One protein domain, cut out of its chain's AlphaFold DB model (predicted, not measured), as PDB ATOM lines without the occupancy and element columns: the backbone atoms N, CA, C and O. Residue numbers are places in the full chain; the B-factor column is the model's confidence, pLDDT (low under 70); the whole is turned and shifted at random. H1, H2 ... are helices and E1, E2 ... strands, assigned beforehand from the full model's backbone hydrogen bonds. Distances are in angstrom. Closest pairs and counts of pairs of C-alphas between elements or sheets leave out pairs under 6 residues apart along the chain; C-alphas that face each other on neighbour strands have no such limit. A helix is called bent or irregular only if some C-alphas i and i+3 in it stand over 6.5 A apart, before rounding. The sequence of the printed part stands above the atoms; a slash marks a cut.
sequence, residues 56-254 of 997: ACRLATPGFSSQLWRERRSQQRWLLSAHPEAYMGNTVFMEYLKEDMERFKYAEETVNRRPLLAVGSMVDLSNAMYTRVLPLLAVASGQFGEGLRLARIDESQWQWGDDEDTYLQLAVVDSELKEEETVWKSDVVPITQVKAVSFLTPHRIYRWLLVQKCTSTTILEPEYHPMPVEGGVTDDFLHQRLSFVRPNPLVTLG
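What this domain is: This is residues 56 to 254 of the 997 residues of an uncharacterized protein of Ophiocordyceps unilateralis (UniProt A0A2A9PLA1). Two strand sheets lie partly face to face as a body, the larger curled like part of a barrel; a loose helical arm sticks out at one end and the two-stranded hairpin of E4 and E5 lies at the other. In the arm H1 leads away from the body, H2 sits at the turn and H3 leads back. The printed part has 199 residues, with three named helices and then twelve named strands, a mixed class. The curled sheet, in the order E6, E3, E2, E1, E10, E11, is mixed; E7, E8, E9, E12 is antiparallel. The whole is loose, with a radius of gyration of the C-alphas of 22.9 A and spans of 74 by 43 by 37 A.

How they stand to each other: H1, residues 66 to 82, and H2, residues 84 to 87, only just touch, only at the corner, with 3 pairs of C-alphas within 8 A, the closest Leu 80 and Tyr 87 at 6.7 A. H3, residues 91 to 109, touches no helix and is irregular, with C-alphas 103 and 106 7.3 A apart. Of the O i to N i+4 pairs, 12 of 13 in H1 and 13 of 15 in H3 are within hydrogen-bond range; H2 is too short for one. E1, residues 117 to 124, E2, 132 to 141, and E3, 147 to 152, form a meander, each strand the antiparallel neighbour of the one before; N 120 and O 136, 2.8 A, and N 149 and O 139, 2.8 A, are within hydrogen-bond range. E3 runs on at 54 degrees into E4, residues 154 to 159, which forms a hairpin with E5, 166 to 172 (N 156 and O 170, 2.9 A). E6, residues 181 to 184, is antiparallel to E3, with N 150 and O 182 at 2.8 A. E7, residues 191 to 200, E8, 205 to 213, and E9, 216 to 220, form a second meander, with N 197 and O 208 at 2.8 A and N 211 and O 218 at 2.9 A. E10, residues 223 to 230, bends by 120 degrees at residue 226 and is parallel to E1, with N 224 and O 123 at 2.8 A. E11, residues 242 to 246, forms a hairpin with E10, with N 225 and O 244 at 2.8 A. In this folded sheet, bent back on itself with E1 as the hinge, E6, E3 and E2 face E10 and E11; the closest C-alphas of E6 and E11, Thr 182 and Val 245, are 6.2 A apart. E12, residues 249 to 254, is antiparallel to E9, with N 219 and O 251 at 2.9 A. The two larger sheets form a sandwich, face to face; the closest C-alphas of E1 and E7, Gly 120 and Ala 196, are 4.9 A apart.

Where its parts are: H1 begins at C-alpha 66, (-5.130, -1.642, -7.814), and is 24.4 A long; H3 is 26.7 A. E2 and E7 are 27.2 A each and E8 is 25.7 A. E12 ends at C-alpha 254, (26.779, -14.158, -4.926).

The domain as a whole: The two C-alphas farthest apart, Met 88 and Asp 165, are 78.8 A apart. The printed part has no cut, and E10 to E11 is the long link. Mean pLDDT of the printed part is 75.6; 71 residues are under 70, among them 83 to 111 and 230 to 241.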
ATOM      1  N   ALA A  56       0.423 -23.433   7.247       83.75
ATOM      2  CA  ALA A  56       0.788 -22.231   6.503       83.75
ATOM      3  C   ALA A  56       1.758 -21.381   7.331       83.75
ATOM      4  O   ALA A  56       1.458 -21.039   8.472       83.75
ATOM      5  N   CYS A  57       2.916 -21.067   6.751       81.38
ATOM      6  CA  CYS A  57       3.964 -20.285   7.413       81.38
ATOM      7  C   CYS A  57       4.022 -18.844   6.892       81.38
ATOM      8  O   CYS A  57       4.442 -17.947   7.615       81.38
ATOM      9  N   ARG A  58       3.571 -18.612   5.654       77.31
ATOM     10  CA  ARG A  58       3.555 -17.291   5.025       77.31
ATOM     11  C   ARG A  58       2.225 -16.597   5.310       77.31
ATOM     12  O   ARG A  58       1.163 -17.168   5.047       77.31
ATOM     13  N   LEU A  59       2.278 -15.367   5.826       65.75
ATOM     14  CA  LEU A  59       1.086 -14.520   5.930       65.75
ATOM     15  C   LEU A  59       0.540 -14.268   4.524       65.75
ATOM     16  O   LEU A  59       1.315 -14.029   3.598       65.75
ATOM     17  N   ALA A  60      -0.782 -14.335   4.363       56.25
ATOM     18  CA  ALA A  60      -1.414 -14.081   3.076       56.25
ATOM     19  C   ALA A  60      -0.990 -12.694   2.577       56.25
ATOM     20  O   ALA A  60      -1.361 -11.677   3.163       56.25
ATOM     21  N   THR A  61      -0.190 -12.654   1.510       53.56
ATOM     22  CA  THR A  61       0.128 -11.399   0.837       53.56
ATOM     23  C   THR A  61      -1.207 -10.796   0.399       53.56
ATOM     24  O   THR A  61      -1.973 -11.504  -0.268       53.56
ATOM     25  N   PRO A  62      -1.543  -9.543   0.759       44.78
ATOM     26  CA  PRO A  62      -2.734  -8.907   0.219       44.78
ATOM     27  C   PRO A  62      -2.613  -8.968  -1.303       44.78
ATOM     28  O   PRO A  62      -1.610  -8.524  -1.864       44.78
ATOM     29  N   GLY A  63      -3.573  -9.627  -1.961       45.28
ATOM     30  CA  GLY A  63      -3.520  -9.840  -3.406       45.28
ATOM     31  C   GLY A  63      -3.277  -8.514  -4.120       45.28
ATOM     32  O   GLY A  63      -3.755  -7.491  -3.633       45.28
ATOM     33  N   PHE A  64      -2.527  -8.532  -5.233       44.62
ATOM     34  CA  PHE A  64      -2.206  -7.349  -6.040       44.62
ATOM     35  C   PHE A  64      -3.472  -6.526  -6.309       44.62
ATOM     36  O   PHE A  64      -4.225  -6.774  -7.250       44.62
ATOM     37  N   SER A  65      -3.732  -5.559  -5.437       43.91
ATOM     38  CA  SER A  65      -4.884  -4.690  -5.532       43.91
ATOM     39  C   SER A  65      -4.443  -3.471  -6.326       43.91
ATOM     40  O   SER A  65      -3.319  -2.978  -6.207       43.91
ATOM     41  N   SER A  66      -5.348  -2.920  -7.127       50.78
ATOM     42  CA  SER A  66      -5.130  -1.642  -7.814       50.78
ATOM     43  C   SER A  66      -4.889  -0.466  -6.848       50.78
ATOM     44  O   SER A  66      -4.590   0.648  -7.292       50.78
ATOM     45  N   GLN A  67      -4.997  -0.700  -5.532       52.09
ATOM     46  CA  GLN A  67      -4.699   0.261  -4.478       52.09
ATOM     47  C   GLN A  67      -3.191   0.403  -4.245       52.09
ATOM     48  O   GLN A  67      -2.761   1.535  -4.064       52.09
ATOM     49  N   LEU A  68      -2.371  -0.647  -4.410       51.03
ATOM     50  CA  LEU A  68      -0.905  -0.558  -4.251       51.03
ATOM     51  C   LEU A  68      -0.266   0.441  -5.225       51.03
ATOM     52  O   LEU A  68       0.625   1.201  -4.860       51.03
ATOM     53  N   TRP A  69      -0.760   0.517  -6.464       48.94
ATOM     54  CA  TRP A  69      -0.326   1.541  -7.424       48.94
ATOM     55  C   TRP A  69      -0.682   2.961  -6.960       48.94
ATOM     56  O   TRP A  69       0.082   3.913  -7.146       48.94
ATOM     57  N   ARG A  70      -1.867   3.119  -6.358       56.66
ATOM     58  CA  ARG A  70      -2.356   4.398  -5.835       56.66
ATOM     59  C   ARG A  70      -1.584   4.805  -4.579       56.66
ATOM     60  O   ARG A  70      -1.232   5.975  -4.465       56.66
ATOM     61  N   GLU A  71      -1.276   3.850  -3.711       56.62
ATOM     62  CA  GLU A  71      -0.467   4.002  -2.502       56.62
ATOM     63  C   GLU A  71       0.989   4.310  -2.844       56.62
ATOM     64  O   GLU A  71       1.499   5.309  -2.358       56.62
ATOM     65  N   ARG A  72       1.616   3.590  -3.786       55.97
ATOM     66  CA  ARG A  72       2.974   3.890  -4.282       55.97
ATOM     67  C   ARG A  72       3.045   5.296  -4.884       55.97
ATOM     68  O   ARG A  72       3.972   6.043  -4.592       55.97
ATOM     69  N   ARG A  73       2.034   5.724  -5.654       59.91
ATOM     70  CA  ARG A  73       1.938   7.118  -6.141       59.91
ATOM     71  C   ARG A  73       1.696   8.135  -5.027       59.91
ATOM     72  O   ARG A  73       2.139   9.273  -5.157       59.91
ATOM     73  N   SER A  74       0.959   7.765  -3.985       70.00
ATOM     74  CA  SER A  74       0.706   8.619  -2.822       70.00
ATOM     75  C   SER A  74       1.977   8.796  -1.997       70.00
ATOM     76  O   SER A  74       2.334   9.920  -1.668       70.00
ATOM     77  N   GLN A  75       2.707   7.710  -1.758       61.78
ATOM     78  CA  GLN A  75       3.987   7.686  -1.064       61.78
ATOM     79  C   GLN A  75       5.073   8.407  -1.865       61.78
ATOM     80  O   GLN A  75       5.808   9.200  -1.297       61.78
ATOM     81  N   GLN A  76       5.122   8.230  -3.190       59.25
ATOM     82  CA  GLN A  76       6.020   8.986  -4.068       59.25
ATOM     83  C   GLN A  76       5.740  10.493  -4.001       59.25
ATOM     84  O   GLN A  76       6.665  11.291  -3.904       59.25
ATOM     85  N   ARG A  77       4.464  10.903  -4.032       69.06
ATOM     86  CA  ARG A  77       4.091  12.317  -3.863       69.06
ATOM     87  C   ARG A  77       4.421  12.831  -2.469       69.06
ATOM     88  O   ARG A  77       4.869  13.964  -2.355       69.06
ATOM     89  N   TRP A  78       4.213  12.008  -1.444       75.19
ATOM     90  CA  TRP A  78       4.557  12.338  -0.069       75.19
ATOM     91  C   TRP A  78       6.068  12.537   0.078       75.19
ATOM     92  O   TRP A  78       6.467  13.602   0.530       75.19
ATOM     93  N   LEU A  79       6.897  11.614  -0.421       59.75
ATOM     94  CA  LEU A  79       8.359  11.734  -0.442       59.75
ATOM     95  C   LEU A  79       8.818  12.977  -1.214       59.75
ATOM     96  O   LEU A  79       9.605  13.748  -0.686       59.75
ATOM     97  N   LEU A  80       8.264  13.241  -2.403       66.38
ATOM     98  CA  LEU A  80       8.549  14.467  -3.169       66.38
ATOM     99  C   LEU A  80       8.166  15.750  -2.416       66.38
ATOM    100  O   LEU A  80       8.765  16.798  -2.646       66.38
ATOM    101  N   SER A  81       7.141  15.688  -1.563       65.06
ATOM    102  CA  SER A  81       6.633  16.844  -0.818       65.06
ATOM    103  C   SER A  81       7.298  17.057   0.544       65.06
ATOM    104  O   SER A  81       7.441  18.204   0.956       65.06
ATOM    105  N   ALA A  82       7.675  15.975   1.230       70.19
ATOM    106  CA  ALA A  82       8.211  15.973   2.590       70.19
ATOM    107  C   ALA A  82       9.744  15.925   2.607       70.19
ATOM    108  O   ALA A  82      10.350  16.565   3.456       70.19
ATOM    109  N   HIS A  83      10.345  15.222   1.642       58.69
ATOM    110  CA  HIS A  83      11.790  15.072   1.475       58.69
ATOM    111  C   HIS A  83      12.192  15.330   0.015       58.69
ATOM    112  O   HIS A  83      12.603  14.402  -0.693       58.69
ATOM    113  N   PRO A  84      12.067  16.573  -0.493       62.78
ATOM    114  CA  PRO A  84      12.526  16.904  -1.840       62.78
ATOM    115  C   PRO A  84      14.016  16.582  -2.030       62.78
ATOM    116  O   PRO A  84      14.412  16.215  -3.133       62.78
ATOM    117  N   GLU A  85      14.818  16.625  -0.963       63.34
ATOM    118  CA  GLU A  85      16.218  16.200  -0.931       63.34
ATOM    119  C   GLU A  85      16.431  14.723  -1.302       63.34
ATOM    120  O   GLU A  85      17.431  14.408  -1.945       63.34
ATOM    121  N   ALA A  86      15.469  13.834  -1.022       56.91
ATOM    122  CA  ALA A  86      15.511  12.435  -1.464       56.91
ATOM    123  C   ALA A  86      15.425  12.301  -2.999       56.91
ATOM    124  O   ALA A  86      15.817  11.281  -3.561       56.91
ATOM    125  N   TYR A  87      14.947  13.349  -3.680       55.25
ATOM    126  CA  TYR A  87      14.895  13.485  -5.137       55.25
ATOM    127  C   TYR A  87      15.864  14.546  -5.686       55.25
ATOM    128  O   TYR A  87      15.938  14.721  -6.901       55.25
ATOM    129  N   MET A  88      16.647  15.223  -4.832       52.59
ATOM    130  CA  MET A  88      17.747  16.113  -5.241       52.59
ATOM    131  C   MET A  88      19.023  15.348  -5.626       52.59
ATOM    132  O   MET A  88      20.086  15.943  -5.799       52.59
ATOM    133  N   GLY A  89      18.925  14.028  -5.806       54.81
ATOM    134  CA  GLY A  89      19.939  13.249  -6.501       54.81
ATOM    135  C   GLY A  89      20.085  13.725  -7.947       54.81
ATOM    136  O   GLY A  89      19.102  14.059  -8.607       54.81
ATOM    137  N   ASN A  90      21.330  13.772  -8.425       52.19
ATOM    138  CA  ASN A  90      21.711  14.103  -9.800       52.19
ATOM    139  C   ASN A  90      20.678  13.550 -10.807       52.19
ATOM    140  O   ASN A  90      20.416  12.347 -10.814       52.19
ATOM    141  N   THR A  91      20.088  14.406 -11.650       58.22
ATOM    142  CA  THR A  91      19.044  14.024 -12.626       58.22
ATOM    143  C   THR A  91      19.488  12.891 -13.549       58.22
ATOM    144  O   THR A  91      18.660  12.134 -14.042       58.22
ATOM    145  N   VAL A  92      20.802  12.735 -13.711       54.03
ATOM    146  CA  VAL A  92      21.447  11.613 -14.390       54.03
ATOM    147  C   VAL A  92      21.105  10.267 -13.723       54.03
ATOM    148  O   VAL A  92      20.735   9.328 -14.417       54.03
ATOM    149  N   PHE A  93      21.127  10.160 -12.386       51.75
ATOM    150  CA  PHE A  93      20.728   8.933 -11.675       51.75
ATOM    151  C   PHE A  93      19.226   8.663 -11.757       51.75
ATOM    152  O   PHE A  93      18.827   7.508 -11.753       51.75
ATOM    153  N   MET A  94      18.388   9.698 -11.856       59.03
ATOM    154  CA  MET A  94      16.943   9.515 -12.030       59.03
ATOM    155  C   MET A  94      16.602   8.881 -13.381       59.03
ATOM    156  O   MET A  94      15.683   8.066 -13.449       59.03
ATOM    157  N   GLU A  95      17.331   9.233 -14.442       61.81
ATOM    158  CA  GLU A  95      17.194   8.577 -15.745       61.81
ATOM    159  C   GLU A  95      17.656   7.119 -15.677       61.81
ATOM    160  O   GLU A  95      16.890   6.248 -16.082       61.81
ATOM    161  N   TYR A  96      18.814   6.838 -15.063       59.94
ATOM    162  CA  TYR A  96      19.292   5.463 -14.860       59.94
ATOM    163  C   TYR A  96      18.340   4.616 -14.004       59.94
ATOM    164  O   TYR A  96      18.022   3.497 -14.382       59.94
ATOM    165  N   LEU A  97      17.814   5.155 -12.901       60.97
ATOM    166  CA  LEU A  97      16.843   4.457 -12.050       60.97
ATOM    167  C   LEU A  97      15.521   4.218 -12.773       60.97
ATOM    168  O   LEU A  97      14.904   3.174 -12.595       60.97
ATOM    169  N   LYS A  98      15.059   5.178 -13.581       66.25
ATOM    170  CA  LYS A  98      13.849   4.997 -14.384       66.25
ATOM    171  C   LYS A  98      14.060   3.918 -15.444       66.25
ATOM    172  O   LYS A  98      13.173   3.094 -15.638       66.25
ATOM    173  N   GLU A  99      15.218   3.922 -16.096       66.62
ATOM    174  CA  GLU A  99      15.605   2.890 -17.049       66.62
ATOM    175  C   GLU A  99      15.680   1.519 -16.363       66.62
ATOM    176  O   GLU A  99      15.051   0.579 -16.834       66.62
ATOM    177  N   ASP A 100      16.320   1.414 -15.196       64.69
ATOM    178  CA  ASP A 100      16.372   0.187 -14.390       64.69
ATOM    179  C   ASP A 100      14.969  -0.282 -13.971       64.69
ATOM    180  O   ASP A 100      14.619  -1.446 -14.149       64.69
ATOM    181  N   MET A 101      14.109   0.620 -13.489       67.81
ATOM    182  CA  MET A 101      12.722   0.293 -13.144       67.81
ATOM    183  C   MET A 101      11.930  -0.228 -14.349       67.81
ATOM    184  O   MET A 101      11.125  -1.144 -14.200       67.81
ATOM    185  N   GLU A 102      12.128   0.350 -15.536       69.62
ATOM    186  CA  GLU A 102      11.504  -0.132 -16.772       69.62
ATOM    187  C   GLU A 102      12.073  -1.496 -17.195       69.62
ATOM    188  O   GLU A 102      11.301  -2.361 -17.616       69.62
ATOM    189  N   ARG A 103      13.381  -1.725 -17.011       67.81
ATOM    190  CA  ARG A 103      14.052  -3.006 -17.293       67.81
ATOM    191  C   ARG A 103      13.572  -4.139 -16.379       67.81
ATOM    192  O   ARG A 103      13.352  -5.238 -16.879       67.81
ATOM    193  N   PHE A 104      13.381  -3.887 -15.079       65.88
ATOM    194  CA  PHE A 104      12.998  -4.908 -14.083       65.88
ATOM    195  C   PHE A 104      11.486  -5.077 -13.882       65.88
ATOM    196  O   PHE A 104      11.043  -6.001 -13.199       65.88
ATOM    197  N   LYS A 105      10.671  -4.231 -14.518       65.50
ATOM    198  CA  LYS A 105       9.209  -4.242 -14.375       65.50
ATOM    199  C   LYS A 105       8.579  -5.613 -14.641       65.50
ATOM    200  O   LYS A 105       7.672  -6.026 -13.923       65.50
ATOM    201  N   TYR A 106       9.047  -6.314 -15.674       61.22
ATOM    202  CA  TYR A 106       8.491  -7.611 -16.057       61.22
ATOM    203  C   TYR A 106       8.862  -8.719 -15.067       61.22
ATOM    204  O   TYR A 106       8.028  -9.581 -14.801       61.22
ATOM    205  N   ALA A 107      10.056  -8.675 -14.471       58.31
ATOM    206  CA  ALA A 107      10.462  -9.614 -13.429       58.31
ATOM    207  C   ALA A 107       9.616  -9.444 -12.151       58.31
ATOM    208  O   ALA A 107       9.098 -10.439 -11.640       58.31
ATOM    209  N   GLU A 108       9.365  -8.202 -11.703       55.66
ATOM    210  CA  GLU A 108       8.522  -7.912 -10.524       55.66
ATOM    211  C   GLU A 108       7.069  -8.407 -10.674       55.66
ATOM    212  O   GLU A 108       6.435  -8.805  -9.694       55.66
ATOM    213  N   GLU A 109       6.527  -8.391 -11.896       53.28
ATOM    214  CA  GLU A 109       5.153  -8.826 -12.189       53.28
ATOM    215  C   GLU A 109       5.023 -10.359 -12.336       53.28
ATOM    216  O   GLU A 109       3.907 -10.894 -12.348       53.28
ATOM    217  N   THR A 110       6.135 -11.101 -12.432       59.91
ATOM    218  CA  THR A 110       6.095 -12.555 -12.642       59.91
ATOM    219  C   THR A 110       5.903 -13.334 -11.341       59.91
ATOM    220  O   THR A 110       6.675 -13.254 -10.392       59.91
ATOM    221  N   VAL A 111       4.859 -14.168 -11.298       65.12
ATOM    222  CA  VAL A 111       4.652 -15.110 -10.191       65.12
ATOM    223  C   VAL A 111       5.773 -16.148 -10.198       65.12
ATOM    224  O   VAL A 111       5.991 -16.806 -11.217       65.12
ATOM    225  N   ASN A 112       6.431 -16.361  -9.056       72.44
ATOM    226  CA  ASN A 112       7.442 -17.406  -8.935       72.44
ATOM    227  C   ASN A 112       6.818 -18.804  -9.155       72.44
ATOM    228  O   ASN A 112       6.002 -19.283  -8.355       72.44
ATOM    229  N   ARG A 113       7.202 -19.451 -10.264       75.00
ATOM    230  CA  ARG A 113       6.789 -20.817 -10.642       75.00
ATOM    231  C   ARG A 113       7.888 -21.860 -10.419       75.00
ATOM    232  O   ARG A 113       7.710 -23.011 -10.803       75.00
ATOM    233  N   ARG A 114       9.030 -21.463  -9.858       84.00
ATOM    234  CA  ARG A 114      10.180 -22.345  -9.638       84.00
ATOM    235  C   ARG A 114       9.896 -23.310  -8.480       84.00
ATOM    236  O   ARG A 114       9.081 -22.995  -7.608       84.00
ATOM    237  N   PRO A 115      10.542 -24.491  -8.459       88.62
ATOM    238  CA  PRO A 115      10.340 -25.454  -7.389       88.62
ATOM    239  C   PRO A 115      10.848 -24.888  -6.060       88.62
ATOM    240  O   PRO A 115      12.008 -24.517  -5.961       88.62
ATOM    241  N   LEU A 116       9.990 -24.839  -5.045       92.44
ATOM    242  CA  LEU A 116      10.309 -24.491  -3.651       92.44
ATOM    243  C   LEU A 116      10.253 -25.712  -2.717       92.44
ATOM    244  O   LEU A 116      10.607 -25.621  -1.543       92.44
ATOM    245  N   LEU A 117       9.793 -26.847  -3.245       93.25
ATOM    246  CA  LEU A 117       9.781 -28.159  -2.619       93.25
ATOM    247  C   LEU A 117      10.641 -29.110  -3.451       93.25
ATOM    248  O   LEU A 117      10.401 -29.321  -4.648       93.25
ATOM    249  N   ALA A 118      11.618 -29.729  -2.799       92.50
ATOM    250  CA  ALA A 118      12.459 -30.759  -3.374       92.50
ATOM    251  C   ALA A 118      12.531 -31.983  -2.457       92.50
ATOM    252  O   ALA A 118      12.578 -31.868  -1.240       92.50
ATOM    253  N   VAL A 119      12.566 -33.167  -3.062       90.81
ATOM    254  CA  VAL A 119      12.949 -34.408  -2.388       90.81
ATOM    255  C   VAL A 119      14.328 -34.779  -2.901       90.81
ATOM    256  O   VAL A 119      14.515 -34.904  -4.118       90.81
ATOM    257  N   GLY A 120      15.277 -34.864  -1.977       87.75
ATOM    258  CA  GLY A 120      16.675 -35.187  -2.209       87.75
ATOM    259  C   GLY A 120      17.135 -36.323  -1.307       87.75
ATOM    260  O   GLY A 120      16.334 -37.117  -0.818       87.75
ATOM    261  N   SER A 121      18.441 -36.393  -1.085       89.69
ATOM    262  CA  SER A 121      19.045 -37.372  -0.187       89.69
ATOM    263  C   SER A 121      20.121 -36.726   0.675       89.69
ATOM    264  O   SER A 121      20.695 -35.710   0.290       89.69
ATOM    265  N   MET A 122      20.374 -37.320   1.834       88.56
ATOM    266  CA  MET A 122      21.382 -36.911   2.805       88.56
ATOM    267  C   MET A 122      22.317 -38.076   3.134       88.56
ATOM    268  O   MET A 122      21.989 -39.250   2.913       88.56
ATOM    269  N   VAL A 123      23.505 -37.733   3.620       86.56
ATOM    270  CA  VAL A 123      24.549 -38.686   4.002       86.56
ATOM    271  C   VAL A 123      24.311 -39.154   5.433       86.56
ATOM    272  O   VAL A 123      24.233 -38.333   6.337       86.56
ATOM    273  N   ASP A 124      24.213 -40.464   5.649       84.69
ATOM    274  CA  ASP A 124      24.131 -41.032   6.993       84.69
ATOM    275  C   ASP A 124      25.533 -41.197   7.589       84.69
ATOM    276  O   ASP A 124      26.326 -42.017   7.117       84.69
ATOM    277  N   LEU A 125      25.825 -40.409   8.622       81.56
ATOM    278  CA  LEU A 125      27.061 -40.458   9.402       81.56
ATOM    279  C   LEU A 125      26.882 -41.234  10.714       81.56
ATOM    280  O   LEU A 125      27.794 -41.258  11.537       81.56
ATOM    281  N   SER A 126      25.727 -41.875  10.937       71.88
ATOM    282  CA  SER A 126      25.490 -42.660  12.153       71.88
ATOM    283  C   SER A 126      26.367 -43.910  12.251       71.88
ATOM    284  O   SER A 126      26.665 -44.352  13.360       71.88
ATOM    285  N   ASN A 127      26.814 -44.469  11.118       68.56
ATOM    286  CA  ASN A 127      27.739 -45.595  11.102       68.56
ATOM    287  C   ASN A 127      29.035 -45.264  10.350       68.56
ATOM    288  O   ASN A 127      29.032 -45.046   9.141       68.56
ATOM    289  N   ALA A 128      30.161 -45.300  11.065       63.38
ATOM    290  CA  ALA A 128      31.486 -45.028  10.512       63.38
ATOM    291  C   ALA A 128      31.945 -46.059   9.459       63.38
ATOM    292  O   ALA A 128      32.814 -45.754   8.647       63.38
ATOM    293  N   MET A 129      31.377 -47.273   9.463       58.88
ATOM    294  CA  MET A 129      31.791 -48.365   8.571       58.88
ATOM    295  C   MET A 129      31.046 -48.377   7.231       58.88
ATOM    296  O   MET A 129      31.545 -48.947   6.261       58.88
ATOM    297  N   TYR A 130      29.853 -47.779   7.159       64.12
ATOM    298  CA  TYR A 130      29.060 -47.728   5.932       64.12
ATOM    299  C   TYR A 130      28.288 -46.414   5.817       64.12
ATOM    300  O   TYR A 130      27.426 -46.091   6.628       64.12
ATOM    301  N   THR A 131      28.554 -45.672   4.746       67.94
ATOM    302  CA  THR A 131      27.811 -44.453   4.430       67.94
ATOM    303  C   THR A 131      26.492 -44.820   3.754       67.94
ATOM    304  O   THR A 131      26.454 -45.133   2.561       67.94
ATOM    305  N   ARG A 132      25.395 -44.804   4.516       78.69
ATOM    306  CA  ARG A 132      24.044 -45.036   3.987       78.69
ATOM    307  C   ARG A 132      23.469 -43.748   3.384       78.69
ATOM    308  O   ARG A 132      23.877 -42.639   3.720       78.69
ATOM    309  N   VAL A 133      22.525 -43.903   2.457       82.19
ATOM    310  CA  VAL A 133      21.738 -42.799   1.891       82.19
ATOM    311  C   VAL A 133      20.384 -42.752   2.575       82.19
ATOM    312  O   VAL A 133      19.703 -43.776   2.637       82.19
ATOM    313  N   LEU A 134      20.000 -41.577   3.066       86.06
ATOM    314  CA  LEU A 134      18.675 -41.340   3.634       86.06
ATOM    315  C   LEU A 134      17.923 -40.314   2.776       86.06
ATOM    316  O   LEU A 134      18.533 -39.331   2.352       86.06
ATOM    317  N   PRO A 135      16.632 -40.515   2.478       89.69
ATOM    318  CA  PRO A 135      15.857 -39.538   1.730       89.69
ATOM    319  C   PRO A 135      15.543 -38.307   2.595       89.69
ATOM    320  O   PRO A 135      15.367 -38.393   3.812       89.69
ATOM    321  N   LEU A 136      15.497 -37.141   1.952       92.06
ATOM    322  CA  LEU A 136      15.343 -35.841   2.600       92.06
ATOM    323  C   LEU A 136      14.265 -35.015   1.897       92.06
ATOM    324  O   LEU A 136      14.305 -34.837   0.679       92.06
ATOM    325  N   LEU A 137      13.341 -34.453   2.670       93.25
ATOM    326  CA  LEU A 137      12.399 -33.437   2.220       93.25
ATOM    327  C   LEU A 137      12.993 -32.049   2.486       93.25
ATOM    328  O   LEU A 137      13.312 -31.718   3.623       93.25
ATOM    329  N   ALA A 138      13.095 -31.226   1.446       94.38
ATOM    330  CA  ALA A 138      13.552 -29.846   1.519       94.38
ATOM    331  C   ALA A 138      12.447 -28.894   1.044       94.38
ATOM    332  O   ALA A 138      11.988 -28.998  -0.095       94.38
ATOM    333  N   VAL A 139      12.000 -27.977   1.904       93.75
ATOM    334  CA  VAL A 139      10.863 -27.083   1.620       93.75
ATOM    335  C   VAL A 139      11.133 -25.664   2.108       93.75
ATOM    336  O   VAL A 139      11.549 -25.470   3.249       93.75
ATOM    337  N   ALA A 140      10.849 -24.661   1.274       92.44
ATOM    338  CA  ALA A 140      10.877 -23.260   1.691       92.44
ATOM    339  C   ALA A 140       9.847 -22.980   2.807       92.44
ATOM    340  O   ALA A 140       8.685 -23.376   2.728       92.44
ATOM    341  N   SER A 141      10.273 -22.289   3.857       89.62
ATOM    342  CA  SER A 141       9.519 -22.006   5.078       89.62
ATOM    343  C   SER A 141       9.884 -20.616   5.618       89.62
ATOM    344  O   SER A 141      10.752 -19.934   5.079       89.62
ATOM    345  N   GLY A 142       9.215 -20.186   6.685       84.06
ATOM    346  CA  GLY A 142       9.358 -18.838   7.237       84.06
ATOM    347  C   GLY A 142       8.252 -17.883   6.793       84.06
ATOM    348  O   GLY A 142       7.456 -18.188   5.899       84.06
ATOM    349  N   GLN A 143       8.179 -16.736   7.466       84.06
ATOM    350  CA  GLN A 143       7.114 -15.749   7.262       84.06
ATOM    351  C   GLN A 143       7.216 -15.082   5.888       84.06
ATOM    352  O   GLN A 143       6.195 -14.763   5.272       84.06
ATOM    353  N   PHE A 144       8.444 -14.923   5.397       81.12
ATOM    354  CA  PHE A 144       8.768 -14.346   4.099       81.12
ATOM    355  C   PHE A 144       9.215 -15.411   3.089       81.12
ATOM    356  O   PHE A 144       9.342 -15.107   1.905       81.12
ATOM    357  N   GLY A 145       9.385 -16.665   3.520       85.44
ATOM    358  CA  GLY A 145       9.979 -17.735   2.713       85.44
ATOM    359  C   GLY A 145      11.509 -17.719   2.749       85.44
ATOM    360  O   GLY A 145      12.152 -18.179   1.810       85.44
ATOM    361  N   GLU A 146      12.086 -17.134   3.797       88.94
ATOM    362  CA  GLU A 146      13.518 -16.912   3.995       88.94
ATOM    363  C   GLU A 146      14.289 -18.165   4.450       88.94
ATOM    364  O   GLU A 146      15.504 -18.268   4.247       88.94
ATOM    365  N   GLY A 147      13.582 -19.120   5.063       90.12
ATOM    366  CA  GLY A 147      14.151 -20.334   5.635       90.12
ATOM    367  C   GLY A 147      13.912 -21.573   4.778       90.12
ATOM    368  O   GLY A 147      12.934 -21.677   4.045       90.12
ATOM    369  N   LEU A 148      14.788 -22.561   4.904       92.31
ATOM    370  CA  LEU A 148      14.660 -23.871   4.282       92.31
ATOM    371  C   LEU A 148      14.477 -24.930   5.362       92.31
ATOM    372  O   LEU A 148      15.387 -25.181   6.147       92.31
ATOM    373  N   ARG A 149      13.320 -25.585   5.388       91.75
ATOM    374  CA  ARG A 149      13.080 -26.738   6.253       91.75
ATOM    375  C   ARG A 149      13.638 -27.998   5.604       91.75
ATOM    376  O   ARG A 149      13.269 -28.316   4.475       91.75
ATOM    377  N   LEU A 150      14.474 -28.714   6.340       92.38
ATOM    378  CA  LEU A 150      15.018 -30.018   5.990       92.38
ATOM    379  C   LEU A 150      14.441 -31.053   6.955       92.38
ATOM    380  O   LEU A 150      14.608 -30.921   8.163       92.38
ATOM    381  N   ALA A 151      13.755 -32.063   6.432       91.31
ATOM    382  CA  ALA A 151      13.129 -33.112   7.227       91.31
ATOM    383  C   ALA A 151      13.504 -34.489   6.688       91.31
ATOM    384  O   ALA A 151      13.467 -34.722   5.475       91.31
ATOM    385  N   ARG A 152      13.853 -35.408   7.588       90.44
ATOM    386  CA  ARG A 152      14.096 -36.805   7.233       90.44
ATOM    387  C   ARG A 152      12.818 -37.445   6.687       90.44
ATOM    388  O   ARG A 152      11.735 -37.260   7.237       90.44
ATOM    389  N   ILE A 153      12.962 -38.206   5.607       88.56
ATOM    390  CA  ILE A 153      11.910 -39.078   5.089       88.56
ATOM    391  C   ILE A 153      12.229 -40.504   5.540       88.56
ATOM    392  O   ILE A 153      13.354 -40.975   5.367       88.56
ATOM    393  N   ASP A 154      11.235 -41.200   6.077       84.62
ATOM    394  CA  ASP A 154      11.304 -42.625   6.368       84.62
ATOM    395  C   ASP A 154      10.469 -43.415   5.355       84.62
ATOM    396  O   ASP A 154       9.305 -43.112   5.086       84.62
ATOM    397  N   GLU A 155      11.064 -44.467   4.796       83.44
ATOM    398  CA  GLU A 155      10.338 -45.444   3.988       83.44
ATOM    399  C   GLU A 155       9.510 -46.331   4.916       83.44
ATOM    400  O   GLU A 155      10.034 -47.061   5.760       83.44
ATOM    401  N   SER A 156       8.194 -46.243   4.775       85.69
ATOM    402  CA  SER A 156       7.233 -46.958   5.603       85.69
ATOM    403  C   SER A 156       6.395 -47.905   4.763       85.69
ATOM    404  O   SER A 156       6.058 -47.608   3.618       85.69
ATOM    405  N   GLN A 157       6.066 -49.059   5.335       88.75
ATOM    406  CA  GLN A 157       5.212 -50.052   4.695       88.75
ATOM    407  C   GLN A 157       3.810 -49.941   5.281       88.75
ATOM    408  O   GLN A 157       3.651 -49.867   6.498       88.75
ATOM    409  N   TRP A 158       2.808 -49.908   4.415       87.75
ATOM    410  CA  TRP A 158       1.411 -49.734   4.785       87.75
ATOM    411  C   TRP A 158       0.564 -50.876   4.235       87.75
ATOM    412  O   TRP A 158       0.750 -51.273   3.090       87.75
ATOM    413  N   GLN A 159      -0.373 -51.372   5.035       88.38
ATOM    414  CA  GLN A 159      -1.303 -52.440   4.670       88.38
ATOM    415  C   GLN A 159      -2.758 -51.974   4.788       88.38
ATOM    416  O   GLN A 159      -3.076 -51.006   5.492       88.38
ATOM    417  N   TRP A 160      -3.650 -52.683   4.101       87.81
ATOM    418  CA  TRP A 160      -5.094 -52.486   4.197       87.81
ATOM    419  C   TRP A 160      -5.665 -53.469   5.219       87.81
ATOM    420  O   TRP A 160      -5.533 -54.675   5.050       87.81
ATOM    421  N   GLY A 161      -6.277 -52.955   6.289       80.00
ATOM    422  CA  GLY A 161      -6.819 -53.798   7.360       80.00
ATOM    423  C   GLY A 161      -5.782 -54.740   7.990       80.00
ATOM    424  O   GLY A 161      -4.662 -54.322   8.314       80.00
ATOM    425  N   ASP A 162      -6.179 -55.999   8.166       72.38
ATOM    426  CA  ASP A 162      -5.371 -57.074   8.760       72.38
ATOM    427  C   ASP A 162      -4.690 -57.961   7.697       72.38
ATOM    428  O   ASP A 162      -4.117 -58.996   8.032       72.38
ATOM    429  N   ASP A 163      -4.734 -57.565   6.421       73.56
ATOM    430  CA  ASP A 163      -4.174 -58.356   5.326       73.56
ATOM    431  C   ASP A 163      -2.648 -58.190   5.256       73.56
ATOM    432  O   ASP A 163      -2.135 -57.091   5.033       73.56
ATOM    433  N   GLU A 164      -1.911 -59.291   5.417       72.06
ATOM    434  CA  GLU A 164      -0.437 -59.305   5.416       72.06
ATOM    435  C   GLU A 164       0.170 -59.546   4.017       72.06
ATOM    436  O   GLU A 164       1.383 -59.457   3.816       72.06
ATOM    437  N   ASP A 165      -0.668 -59.838   3.022       77.19
ATOM    438  CA  ASP A 165      -0.241 -60.315   1.704       77.19
ATOM    439  C   ASP A 165       0.443 -59.241   0.870       77.19
ATOM    440  O   ASP A 165       1.373 -59.528   0.113       77.19
ATOM    441  N   THR A 166      -0.025 -58.001   0.985       83.19
ATOM    442  CA  THR A 166       0.413 -56.887   0.145       83.19
ATOM    443  C   THR A 166       0.655 -55.650   0.982       83.19
ATOM    444  O   THR A 166      -0.119 -55.321   1.878       83.19
ATOM    445  N   TYR A 167       1.728 -54.935   0.660       88.06
ATOM    446  CA  TYR A 167       2.051 -53.679   1.316       88.06
ATOM    447  C   TYR A 167       2.442 -52.607   0.303       88.06
ATOM    448  O   TYR A 167       3.059 -52.867  -0.734       88.06
ATOM    449  N   LEU A 168       2.081 -51.372   0.637       88.44
ATOM    450  CA  LEU A 168       2.413 -50.167  -0.100       88.44
ATOM    451  C   LEU A 168       3.598 -49.468   0.566       88.44
ATOM    452  O   LEU A 168       3.569 -49.182   1.764       88.44
ATOM    453  N   GLN A 169       4.640 -49.182  -0.209       88.75
ATOM    454  CA  GLN A 169       5.790 -48.413   0.258       88.75
ATOM    455  C   GLN A 169       5.518 -46.915   0.082       88.75
ATOM    456  O   GLN A 169       5.366 -46.436  -1.041       88.75
ATOM    457  N   LEU A 170       5.455 -46.182   1.197       86.81
ATOM    458  CA  LEU A 170       5.225 -44.736   1.238       86.81
ATOM    459  C   LEU A 170       6.374 -44.019   1.948       86.81
ATOM    460  O   LEU A 170       6.838 -44.454   3.006       86.81
ATOM    461  N   ALA A 171       6.779 -42.877   1.398       84.94
ATOM    462  CA  ALA A 171       7.753 -41.977   1.997       84.94
ATOM    463  C   ALA A 171       7.054 -41.068   3.022       84.94
ATOM    464  O   ALA A 171       6.344 -40.135   2.655       84.94
ATOM    465  N   VAL A 172       7.231 -41.317   4.318       84.62
ATOM    466  CA  VAL A 172       6.542 -40.573   5.386       84.62
ATOM    467  C   VAL A 172       7.523 -39.666   6.119       84.62
ATOM    468  O   VAL A 172       8.667 -40.035   6.365       84.62
ATOM    469  N   VAL A 173       7.068 -38.459   6.456       82.25
ATOM    470  CA  VAL A 173       7.795 -37.516   7.311       82.25
ATOM    471  C   VAL A 173       7.065 -37.437   8.644       82.25
ATOM    472  O   VAL A 173       5.906 -37.021   8.698       82.25
ATOM    473  N   ASP A 174       7.738 -37.836   9.717       77.38
ATOM    474  CA  ASP A 174       7.156 -37.879  11.054       77.38
ATOM    475  C   ASP A 174       7.319 -36.515  11.758       77.38
ATOM    476  O   ASP A 174       8.231 -36.307  12.552       77.38
ATOM    477  N   SER A 175       6.382 -35.588  11.503       67.31
ATOM    478  CA  SER A 175       6.346 -34.215  12.071       67.31
ATOM    479  C   SER A 175       6.373 -34.163  13.614       67.31
ATOM    480  O   SER A 175       6.746 -33.167  14.248       67.31
ATOM    481  N   GLU A 176       6.010 -35.266  14.270       66.88
ATOM    482  CA  GLU A 176       6.116 -35.412  15.722       66.88
ATOM    483  C   GLU A 176       7.580 -35.471  16.196       66.88
ATOM    484  O   GLU A 176       7.914 -34.964  17.278       66.88
ATOM    485  N   LEU A 177       8.477 -36.039  15.388       70.88
ATOM    486  CA  LEU A 177       9.904 -36.184  15.666       70.88
ATOM    487  C   LEU A 177      10.665 -34.933  15.241       70.88
ATOM    488  O   LEU A 177      11.577 -34.960  14.430       70.88
ATOM    489  N   LYS A 178      10.340 -33.817  15.885       70.62
ATOM    490  CA  LYS A 178      10.961 -32.516  15.627       70.62
ATOM    491  C   LYS A 178      12.506 -32.449  15.778       70.62
ATOM    492  O   LYS A 178      13.072 -31.396  15.514       70.62
ATOM    493  N   GLU A 179      13.171 -33.497  16.271       73.81
ATOM    494  CA  GLU A 179      14.643 -33.639  16.303       73.81
ATOM    495  C   GLU A 179      15.205 -34.141  14.959       73.81
ATOM    496  O   GLU A 179      16.390 -33.981  14.681       73.81
ATOM    497  N   GLU A 180      14.369 -34.723  14.100       81.31
ATOM    498  CA  GLU A 180      14.701 -35.178  12.742       81.31
ATOM    499  C   GLU A 180      14.444 -34.095  11.676       81.31
ATOM    500  O   GLU A 180      14.497 -34.362  10.473       81.31
ATOM    501  N   GLU A 181      14.182 -32.864  12.124       84.62
ATOM    502  CA  GLU A 181      13.961 -31.692  11.285       84.62
ATOM    503  C   GLU A 181      14.889 -30.538  11.681       84.62
ATOM    504  O   GLU A 181      15.051 -30.235  12.864       84.62
ATOM    505  N   THR A 182      15.404 -29.823  10.681       87.62
ATOM    506  CA  THR A 182      16.068 -28.523  10.849       87.62
ATOM    507  C   THR A 182      15.475 -27.452   9.965       87.62
ATOM    508  O   THR A 182      14.834 -27.727   8.951       87.62
ATOM    509  N   VAL A 183      15.708 -26.198  10.348       88.12
ATOM    510  CA  VAL A 183      15.427 -25.041   9.503       88.12
ATOM    511  C   VAL A 183      16.729 -24.283   9.295       88.12
ATOM    512  O   VAL A 183      17.264 -23.699  10.228       88.12
ATOM    513  N   TRP A 184      17.223 -24.284   8.062       89.00
ATOM    514  CA  TRP A 184      18.376 -23.494   7.656       89.00
ATOM    515  C   TRP A 184      17.932 -22.083   7.259       89.00
ATOM    516  O   TRP A 184      17.034 -21.923   6.431       89.00
ATOM    517  N   LYS A 185      18.574 -21.061   7.825       85.62
ATOM    518  CA  LYS A 185      18.425 -19.653   7.439       85.62
ATOM    519  C   LYS A 185      19.818 -19.091   7.148       85.62
ATOM    520  O   LYS A 185      20.791 -19.499   7.769       85.62
ATOM    521  N   SER A 186      19.915 -18.188   6.177       80.38
ATOM    522  CA  SER A 186      21.189 -17.537   5.820       80.38
ATOM    523  C   SER A 186      21.066 -16.023   5.720       80.38
ATOM    524  O   SER A 186      21.986 -15.324   6.116       80.38
ATOM    525  N   ASP A 187      19.948 -15.523   5.202       80.44
ATOM    526  CA  ASP A 187      19.620 -14.102   5.123       80.44
ATOM    527  C   ASP A 187      18.086 -13.959   5.149       80.44
ATOM    528  O   ASP A 187      17.360 -14.961   5.159       80.44
ATOM    529  N   VAL A 188      17.601 -12.716   5.141       82.06
ATOM    530  CA  VAL A 188      16.166 -12.377   5.149       82.06
ATOM    531  C   VAL A 188      15.540 -12.475   3.742       82.06
ATOM    532  O   VAL A 188      14.331 -12.313   3.578       82.06
ATOM    533  N   VAL A 189      16.333 -12.747   2.699       84.56
ATOM    534  CA  VAL A 189      15.860 -12.794   1.310       84.56
ATOM    535  C   VAL A 189      15.083 -14.097   1.074       84.56
ATOM    536  O   VAL A 189      15.552 -15.178   1.456       84.56
ATOM    537  N   PRO A 190      13.902 -14.037   0.425       89.06
ATOM    538  CA  PRO A 190      13.108 -15.224   0.149       89.06
ATOM    539  C   PRO A 190      13.842 -16.195  -0.775       89.06
ATOM    540  O   PRO A 190      14.478 -15.809  -1.760       89.06
ATOM    541  N   ILE A 191      13.688 -17.483  -0.486       92.00
ATOM    542  CA  ILE A 191      14.136 -18.561  -1.359       92.00
ATOM    543  C   ILE A 191      13.260 -18.556  -2.609       92.00
ATOM    544  O   ILE A 191      12.033 -18.656  -2.537       92.00
ATOM    545  N   THR A 192      13.897 -18.442  -3.772       90.25
ATOM    546  CA  THR A 192      13.215 -18.452  -5.067       90.25
ATOM    547  C   THR A 192      13.178 -19.842  -5.677       90.25
ATOM    548  O   THR A 192      12.218 -20.145  -6.384       90.25
ATOM    549  N   GLN A 193      14.164 -20.700  -5.401       92.31
ATOM    550  CA  GLN A 193      14.207 -22.058  -5.935       92.31
ATOM    551  C   GLN A 193      15.004 -23.020  -5.042       92.31
ATOM    552  O   GLN A 193      16.025 -22.661  -4.463       92.31
ATOM    553  N   VAL A 194      14.551 -24.272  -4.982       94.56
ATOM    554  CA  VAL A 194      15.207 -25.405  -4.328       94.56
ATOM    555  C   VAL A 194      15.274 -26.572  -5.317       94.56
ATOM    556  O   VAL A 194      14.243 -27.055  -5.794       94.56
ATOM    557  N   LYS A 195      16.483 -27.053  -5.625       93.25
ATOM    558  CA  LYS A 195      16.712 -28.224  -6.491       93.25
ATOM    559  C   LYS A 195      17.594 -29.245  -5.783       93.25
ATOM    560  O   LYS A 195      18.693 -28.925  -5.347       93.25
ATOM    561  N   ALA A 196      17.124 -30.484  -5.707       91.50
ATOM    562  CA  ALA A 196      17.930 -31.603  -5.234       91.50
ATOM    563  C   ALA A 196      18.663 -32.249  -6.412       91.50
ATOM    564  O   ALA A 196      18.047 -32.531  -7.441       91.50
ATOM    565  N   VAL A 197      19.961 -32.486  -6.248       87.31
ATOM    566  CA  VAL A 197      20.830 -33.069  -7.267       87.31
ATOM    567  C   VAL A 197      21.612 -34.225  -6.653       87.31
ATOM    568  O   VAL A 197      22.323 -34.060  -5.663       87.31
ATOM    569  N   SER A 198      21.500 -35.403  -7.261       83.56
ATOM    570  CA  SER A 198      22.245 -36.593  -6.854       83.56
ATOM    571  C   SER A 198      22.892 -37.257  -8.060       83.56
ATOM    572  O   SER A 198      22.202 -37.553  -9.035       83.56
ATOM    573  N   PHE A 199      24.195 -37.513  -7.990       79.31
ATOM    574  CA  PHE A 199      24.914 -38.237  -9.035       79.31
ATOM    575  C   PHE A 199      26.051 -39.086  -8.465       79.31
ATOM    576  O   PHE A 199      26.702 -38.718  -7.485       79.31
ATOM    577  N   LEU A 200      26.285 -40.235  -9.097       77.69
ATOM    578  CA  LEU A 200      27.337 -41.181  -8.740       77.69
ATOM    579  C   LEU A 200      28.558 -40.971  -9.644       77.69
ATOM    580  O   LEU A 200      28.446 -40.907 -10.867       77.69
ATOM    581  N   THR A 201      29.731 -40.900  -9.019       71.44
ATOM    582  CA  THR A 201      31.049 -40.898  -9.671       71.44
ATOM    583  C   THR A 201      31.850 -42.124  -9.212       71.44
ATOM    584  O   THR A 201      31.460 -42.742  -8.219       71.44
ATOM    585  N   PRO A 202      32.971 -42.491  -9.872       69.62
ATOM    586  CA  PRO A 202      33.723 -43.701  -9.517       69.62
ATOM    587  C   PRO A 202      34.214 -43.720  -8.065       69.62
ATOM    588  O   PRO A 202      34.436 -44.783  -7.499       69.62
ATOM    589  N   HIS A 203      34.387 -42.537  -7.468       67.50
ATOM    590  CA  HIS A 203      34.985 -42.365  -6.146       67.50
ATOM    591  C   HIS A 203      33.996 -41.870  -5.082       67.50
ATOM    592  O   HIS A 203      34.241 -42.063  -3.895       67.50
ATOM    593  N   ARG A 204      32.898 -41.206  -5.474       73.44
ATOM    594  CA  ARG A 204      31.963 -40.554  -4.539       73.44
ATOM    595  C   ARG A 204      30.554 -40.443  -5.119       73.44
ATOM    596  O   ARG A 204      30.373 -40.242  -6.317       73.44
ATOM    597  N   ILE A 205      29.549 -40.495  -4.251       77.94
ATOM    598  CA  ILE A 205      28.180 -40.087  -4.581       77.94
ATOM    599  C   ILE A 205      27.979 -38.668  -4.055       77.94
ATOM    600  O   ILE A 205      28.139 -38.433  -2.856       77.94
ATOM    601  N   TYR A 206      27.627 -37.746  -4.941       82.69
ATOM    602  CA  TYR A 206      27.289 -36.370  -4.593       82.69
ATOM    603  C   TYR A 206      25.791 -36.265  -4.312       82.69
ATOM    604  O   TYR A 206      24.981 -36.830  -5.050       82.69
ATOM    605  N   ARG A 207      25.431 -35.567  -3.230       86.69
ATOM    606  CA  ARG A 207      24.050 -35.380  -2.756       86.69
ATOM    607  C   ARG A 207      23.870 -33.929  -2.352       86.69
ATOM    608  O   ARG A 207      23.945 -33.576  -1.180       86.69
ATOM    609  N   TRP A 208      23.740 -33.077  -3.353       91.38
ATOM    610  CA  TRP A 208      23.717 -31.643  -3.142       91.38
ATOM    611  C   TRP A 208      22.307 -31.099  -3.245       91.38
ATOM    612  O   TRP A 208      21.484 -31.548  -4.048       91.38
ATOM    613  N   LEU A 209      22.042 -30.093  -2.430       93.75
ATOM    614  CA  LEU A 209      20.826 -29.314  -2.477       93.75
ATOM    615  C   LEU A 209      21.195 -27.887  -2.869       93.75
ATOM    616  O   LEU A 209      21.956 -27.213  -2.180       93.75
ATOM    617  N   LEU A 210      20.676 -27.449  -4.008       94.31
ATOM    618  CA  LEU A 210      20.870 -26.104  -4.526       94.31
ATOM    619  C   LEU A 210      19.743 -25.225  -4.001       94.31
ATOM    620  O   LEU A 210      18.569 -25.498  -4.264       94.31
ATOM    621  N   VAL A 211      20.110 -24.177  -3.271       94.69
ATOM    622  CA  VAL A 211      19.180 -23.201  -2.710       94.69
ATOM    623  C   VAL A 211      19.472 -21.854  -3.340       94.69
ATOM    624  O   VAL A 211      20.524 -21.260  -3.106       94.69
ATOM    625  N   GLN A 212      18.551 -21.389  -4.171       93.44
ATOM    626  CA  GLN A 212      18.673 -20.133  -4.891       93.44
ATOM    627  C   GLN A 212      17.786 -19.073  -4.239       93.44
ATOM    628  O   GLN A 212      16.611 -19.303  -3.937       93.44
ATOM    629  N   LYS A 213      18.375 -17.901  -4.055       90.69
ATOM    630  CA  LYS A 213      17.746 -16.635  -3.693       90.69
ATOM    631  C   LYS A 213      17.985 -15.655  -4.841       90.69
ATOM    632  O   LYS A 213      18.765 -15.940  -5.750       90.69
ATOM    633  N   CYS A 214      17.337 -14.492  -4.822       84.38
ATOM    634  CA  CYS A 214      17.587 -13.480  -5.856       84.38
ATOM    635  C   CYS A 214      19.058 -13.030  -5.872       84.38
ATOM    636  O   CYS A 214      19.616 -12.814  -6.937       84.38
ATOM    637  N   THR A 215      19.691 -12.925  -4.702       85.81
ATOM    638  CA  THR A 215      21.048 -12.382  -4.523       85.81
ATOM    639  C   THR A 215      22.146 -13.439  -4.482       85.81
ATOM    640  O   THR A 215      23.323 -13.095  -4.557       85.81
ATOM    641  N   SER A 216      21.808 -14.717  -4.306       91.56
ATOM    642  CA  SER A 216      22.812 -15.762  -4.116       91.56
ATOM    643  C   SER A 216      22.301 -17.160  -4.456       91.56
ATOM    644  O   SER A 216      21.105 -17.444  -4.416       91.56
ATOM    645  N   THR A 217      23.223 -18.061  -4.782       93.81
ATOM    646  CA  THR A 217      22.969 -19.497  -4.945       93.81
ATOM    647  C   THR A 217      23.902 -20.265  -4.018       93.81
ATOM    648  O   THR A 217      25.119 -20.200  -4.176       93.81
ATOM    649  N   THR A 218      23.346 -21.004  -3.061       93.69
ATOM    650  CA  THR A 218      24.107 -21.784  -2.075       93.69
ATOM    651  C   THR A 218      23.986 -23.280  -2.352       93.69
ATOM    652  O   THR A 218      22.893 -23.783  -2.615       93.69
ATOM    653  N   ILE A 219      25.111 -23.996  -2.279       93.44
ATOM    654  CA  ILE A 219      25.171 -25.460  -2.348       93.44
ATOM    655  C   ILE A 219      25.232 -26.005  -0.920       93.44
ATOM    656  O   ILE A 219      26.156 -25.677  -0.177       93.44
ATOM    657  N   LEU A 220      24.269 -26.843  -0.548       92.19
ATOM    658  CA  LEU A 220      24.227 -27.560   0.727       92.19
ATOM    659  C   LEU A 220      24.534 -29.050   0.508       92.19
ATOM    660  O   LEU A 220      24.112 -29.619  -0.503       92.19
ATOM    661  N   GLU A 221      25.206 -29.697   1.459       90.81
ATOM    662  CA  GLU A 221      25.404 -31.155   1.507       90.81
ATOM    663  C   GLU A 221      24.825 -31.717   2.812       90.81
ATOM    664  O   GLU A 221      25.559 -31.921   3.771       90.81
ATOM    665  N   PRO A 222      23.504 -31.959   2.884       91.12
ATOM    666  CA  PRO A 222      22.872 -32.358   4.134       91.12
ATOM    667  C   PRO A 222      23.425 -33.675   4.700       91.12
ATOM    668  O   PRO A 222      23.559 -34.680   3.989       91.12
ATOM    669  N   GLU A 223      23.668 -33.683   6.007       88.69
ATOM    670  CA  GLU A 223      24.251 -34.790   6.766       88.69
ATOM    671  C   GLU A 223      23.326 -35.210   7.910       88.69
ATOM    672  O   GLU A 223      22.678 -34.379   8.543       88.69
ATOM    673  N   TYR A 224      23.267 -36.508   8.192       87.25
ATOM    674  CA  TYR A 224      22.539 -37.069   9.323       87.25
ATOM    675  C   TYR A 224      23.526 -37.602  10.357       87.25
ATOM    676  O   TYR A 224      24.287 -38.527  10.078       87.25
ATOM    677  N   HIS A 225      23.513 -37.023  11.552       81.62
ATOM    678  CA  HIS A 225      24.434 -37.351  12.631       81.62
ATOM    679  C   HIS A 225      23.827 -38.337  13.634       81.62
ATOM    680  O   HIS A 225      22.617 -38.334  13.853       81.62
ATOM    681  N   PRO A 226      24.666 -39.147  14.308       74.38
ATOM    682  CA  PRO A 226      24.223 -39.982  15.429       74.38
ATOM    683  C   PRO A 226      23.832 -39.155  16.664       74.38
ATOM    684  O   PRO A 226      23.055 -39.611  17.498       74.38
ATOM    685  N   MET A 227      24.367 -37.937  16.776       73.06
ATOM    686  CA  MET A 227      24.112 -36.981  17.850       73.06
ATOM    687  C   MET A 227      23.367 -35.773  17.273       73.06
ATOM    688  O   MET A 227      23.693 -35.358  16.160       73.06
ATOM    689  N   PRO A 228      22.399 -35.185  17.992       72.62
ATOM    690  CA  PRO A 228      21.757 -33.970  17.542       72.62
ATOM    691  C   PRO A 228      22.774 -32.818  17.619       72.62
ATOM    692  O   PRO A 228      23.432 -32.613  18.636       72.62
ATOM    693  N   VAL A 229      22.931 -32.101  16.514       73.06
ATOM    694  CA  VAL A 229      23.868 -30.990  16.333       73.06
ATOM    695  C   VAL A 229      23.060 -29.711  16.124       73.06
ATOM    696  O   VAL A 229      21.884 -29.757  15.763       73.06
ATOM    697  N   GLU A 230      23.675 -28.555  16.337       68.12
ATOM    698  CA  GLU A 230      23.096 -27.276  15.950       68.12
ATOM    699  C   GLU A 230      22.684 -27.263  14.477       68.12
ATOM    700  O   GLU A 230      23.494 -27.431  13.557       68.12
ATOM    701  N   GLY A 231      21.389 -27.040  14.265       57.66
ATOM    702  CA  GLY A 231      20.784 -26.877  12.953       57.66
ATOM    703  C   GLY A 231      21.057 -25.499  12.359       57.66
ATOM    704  O   GLY A 231      20.115 -24.765  12.096       57.66
ATOM    705  N   GLY A 232      22.326 -25.153  12.134       55.75
ATOM    706  CA  GLY A 232      22.736 -23.903  11.483       55.75
ATOM    707  C   GLY A 232      22.438 -22.617  12.269       55.75
ATOM    708  O   GLY A 232      21.789 -22.623  13.315       55.75
ATOM    709  N   VAL A 233      22.947 -21.496  11.746       49.28
ATOM    710  CA  VAL A 233      22.783 -20.158  12.334       49.28
ATOM    711  C   VAL A 233      21.306 -19.769  12.270       49.28
ATOM    712  O   VAL A 233      20.748 -19.547  11.195       49.28
ATOM    713  N   THR A 234      20.658 -19.711  13.427       49.28
ATOM    714  CA  THR A 234      19.336 -19.106  13.580       49.28
ATOM    715  C   THR A 234      19.532 -17.808  14.354       49.28
ATOM    716  O   THR A 234      20.030 -17.836  15.468       49.28
ATOM    717  N   ASP A 235      19.161 -16.673  13.754       42.53
ATOM    718  CA  ASP A 235      19.212 -15.336  14.389       42.53
ATOM    719  C   ASP A 235      18.265 -15.212  15.605       42.53
ATOM    720  O   ASP A 235      18.281 -14.222  16.335       42.53
ATOM    721  N   ASP A 236      17.435 -16.230  15.850       44.69
ATOM    722  CA  ASP A 236      16.591 -16.331  17.033       44.69
ATOM    723  C   ASP A 236      17.418 -16.864  18.215       44.69
ATOM    724  O   ASP A 236      17.305 -18.029  18.602       44.69
ATOM    725  N   PHE A 237      18.205 -15.977  18.837       41.97
ATOM    726  CA  PHE A 237      18.973 -16.207  20.076       41.97
ATOM    727  C   PHE A 237      18.161 -16.801  21.244       41.97
ATOM    728  O   PHE A 237      18.722 -17.157  22.277       41.97
ATOM    729  N   LEU A 238      16.835 -16.888  21.116       43.31
ATOM    730  CA  LEU A 238      15.956 -17.372  22.167       43.31
ATOM    731  C   LEU A 238      15.809 -18.900  22.179       43.31
ATOM    732  O   LEU A 238      15.643 -19.435  23.269       43.31
ATOM    733  N   HIS A 239      15.922 -19.618  21.048       48.09
ATOM    734  CA  HIS A 239      15.766 -21.085  21.010       48.09
ATOM    735  C   HIS A 239      16.561 -21.753  19.870       48.09
ATOM    736  O   HIS A 239      15.979 -22.262  18.907       48.09
ATOM    737  N   GLN A 240      17.888 -21.810  19.995       56.25
ATOM    738  CA  GLN A 240      18.718 -22.629  19.111       56.25
ATOM    739  C   GLN A 240      18.381 -24.109  19.331       56.25
ATOM    740  O   GLN A 240      18.400 -24.618  20.453       56.25
ATOM    741  N   ARG A 241      17.969 -24.798  18.265       64.75
ATOM    742  CA  ARG A 241      17.412 -26.147  18.365       64.75
ATOM    743  C   ARG A 241      18.377 -27.192  17.816       64.75
ATOM    744  O   ARG A 241      18.726 -27.147  16.638       64.75
ATOM    745  N   LEU A 242      18.724 -28.173  18.648       73.62
ATOM    746  CA  LEU A 242      19.505 -29.334  18.224       73.62
ATOM    747  C   LEU A 242      18.665 -30.295  17.367       73.62
ATOM    748  O   LEU A 242      17.501 -30.574  17.675       73.62
ATOM    749  N   SER A 243      19.269 -30.826  16.307       81.62
ATOM    750  CA  SER A 243      18.670 -31.813  15.408       81.62
ATOM    751  C   SER A 243      19.717 -32.773  14.859       81.62
ATOM    752  O   SER A 243      20.877 -32.420  14.681       81.62
ATOM    753  N   PHE A 244      19.306 -33.996  14.538       82.62
ATOM    754  CA  PHE A 244      20.164 -34.971  13.867       82.62
ATOM    755  C   PHE A 244      20.511 -34.587  12.423       82.62
ATOM    756  O   PHE A 244      21.475 -35.110  11.876       82.62
ATOM    757  N   VAL A 245      19.745 -33.694  11.792       86.38
ATOM    758  CA  VAL A 245      20.003 -33.244  10.419       86.38
ATOM    759  C   VAL A 245      20.868 -31.990  10.456       86.38
ATOM    760  O   VAL A 245      20.469 -30.984  11.024       86.38
ATOM    761  N   ARG A 246      22.020 -31.999   9.793       86.94
ATOM    762  CA  ARG A 246      22.857 -30.817   9.593       86.94
ATOM    763  C   ARG A 246      22.759 -30.358   8.134       86.94
ATOM    764  O   ARG A 246      23.058 -31.147   7.244       86.94
ATOM    765  N   PRO A 247      22.395 -29.092   7.855       86.31
ATOM    766  CA  PRO A 247      22.328 -28.580   6.482       86.31
ATOM    767  C   PRO A 247      23.671 -28.561   5.727       86.31
ATOM    768  O   PRO A 247      23.667 -28.732   4.515       86.31
ATOM    769  N   ASN A 248      24.785 -28.325   6.433       87.69
ATOM    770  CA  ASN A 248      26.163 -28.221   5.920       87.69
ATOM    771  C   ASN A 248      26.306 -27.400   4.607       87.69
ATOM    772  O   ASN A 248      26.382 -27.965   3.509       87.69
ATOM    773  N   PRO A 249      26.317 -26.052   4.685       88.88
ATOM    774  CA  PRO A 249      26.565 -25.205   3.522       88.88
ATOM    775  C   PRO A 249      28.014 -25.314   3.034       88.88
ATOM    776  O   PRO A 249      28.952 -25.015   3.766       88.88
ATOM    777  N   LEU A 250      28.191 -25.703   1.769       88.31
ATOM    778  CA  LEU A 250      29.504 -25.913   1.159       88.31
ATOM    779  C   LEU A 250      30.087 -24.638   0.551       88.31
ATOM    780  O   LEU A 250      31.264 -24.342   0.743       88.31
ATOM    781  N   VAL A 251      29.288 -23.920  -0.243       90.38
ATOM    782  CA  VAL A 251      29.713 -22.699  -0.938       90.38
ATOM    783  C   VAL A 251      28.507 -21.865  -1.361       90.38
ATOM    784  O   VAL A 251      27.463 -22.414  -1.725       90.38
ATOM    785  N   THR A 252      28.670 -20.543  -1.361       91.06
ATOM    786  CA  THR A 252      27.666 -19.573  -1.811       91.06
ATOM    787  C   THR A 252      28.239 -18.735  -2.949       91.06
ATOM    788  O   THR A 252      29.302 -18.138  -2.809       91.06
ATOM    789  N   LEU A 253      27.532 -18.709  -4.079       92.50
ATOM    790  CA  LEU A 253      27.804 -17.851  -5.232       92.50
ATOM    791  C   LEU A 253      26.914 -16.609  -5.134       92.50
ATOM    792  O   LEU A 253      25.690 -16.747  -5.171       92.50
ATOM    793  N   GLY A 254      27.507 -15.428  -4.986       89.31
ATOM    794  CA  GLY A 254      26.779 -14.158  -4.926       89.31
ATOM    795  C   GLY A 254      26.492 -13.574  -6.311       89.31
ATOM    796  O   GLY A 254      27.213 -13.854  -7.272       89.31
TER     797      GLY A 254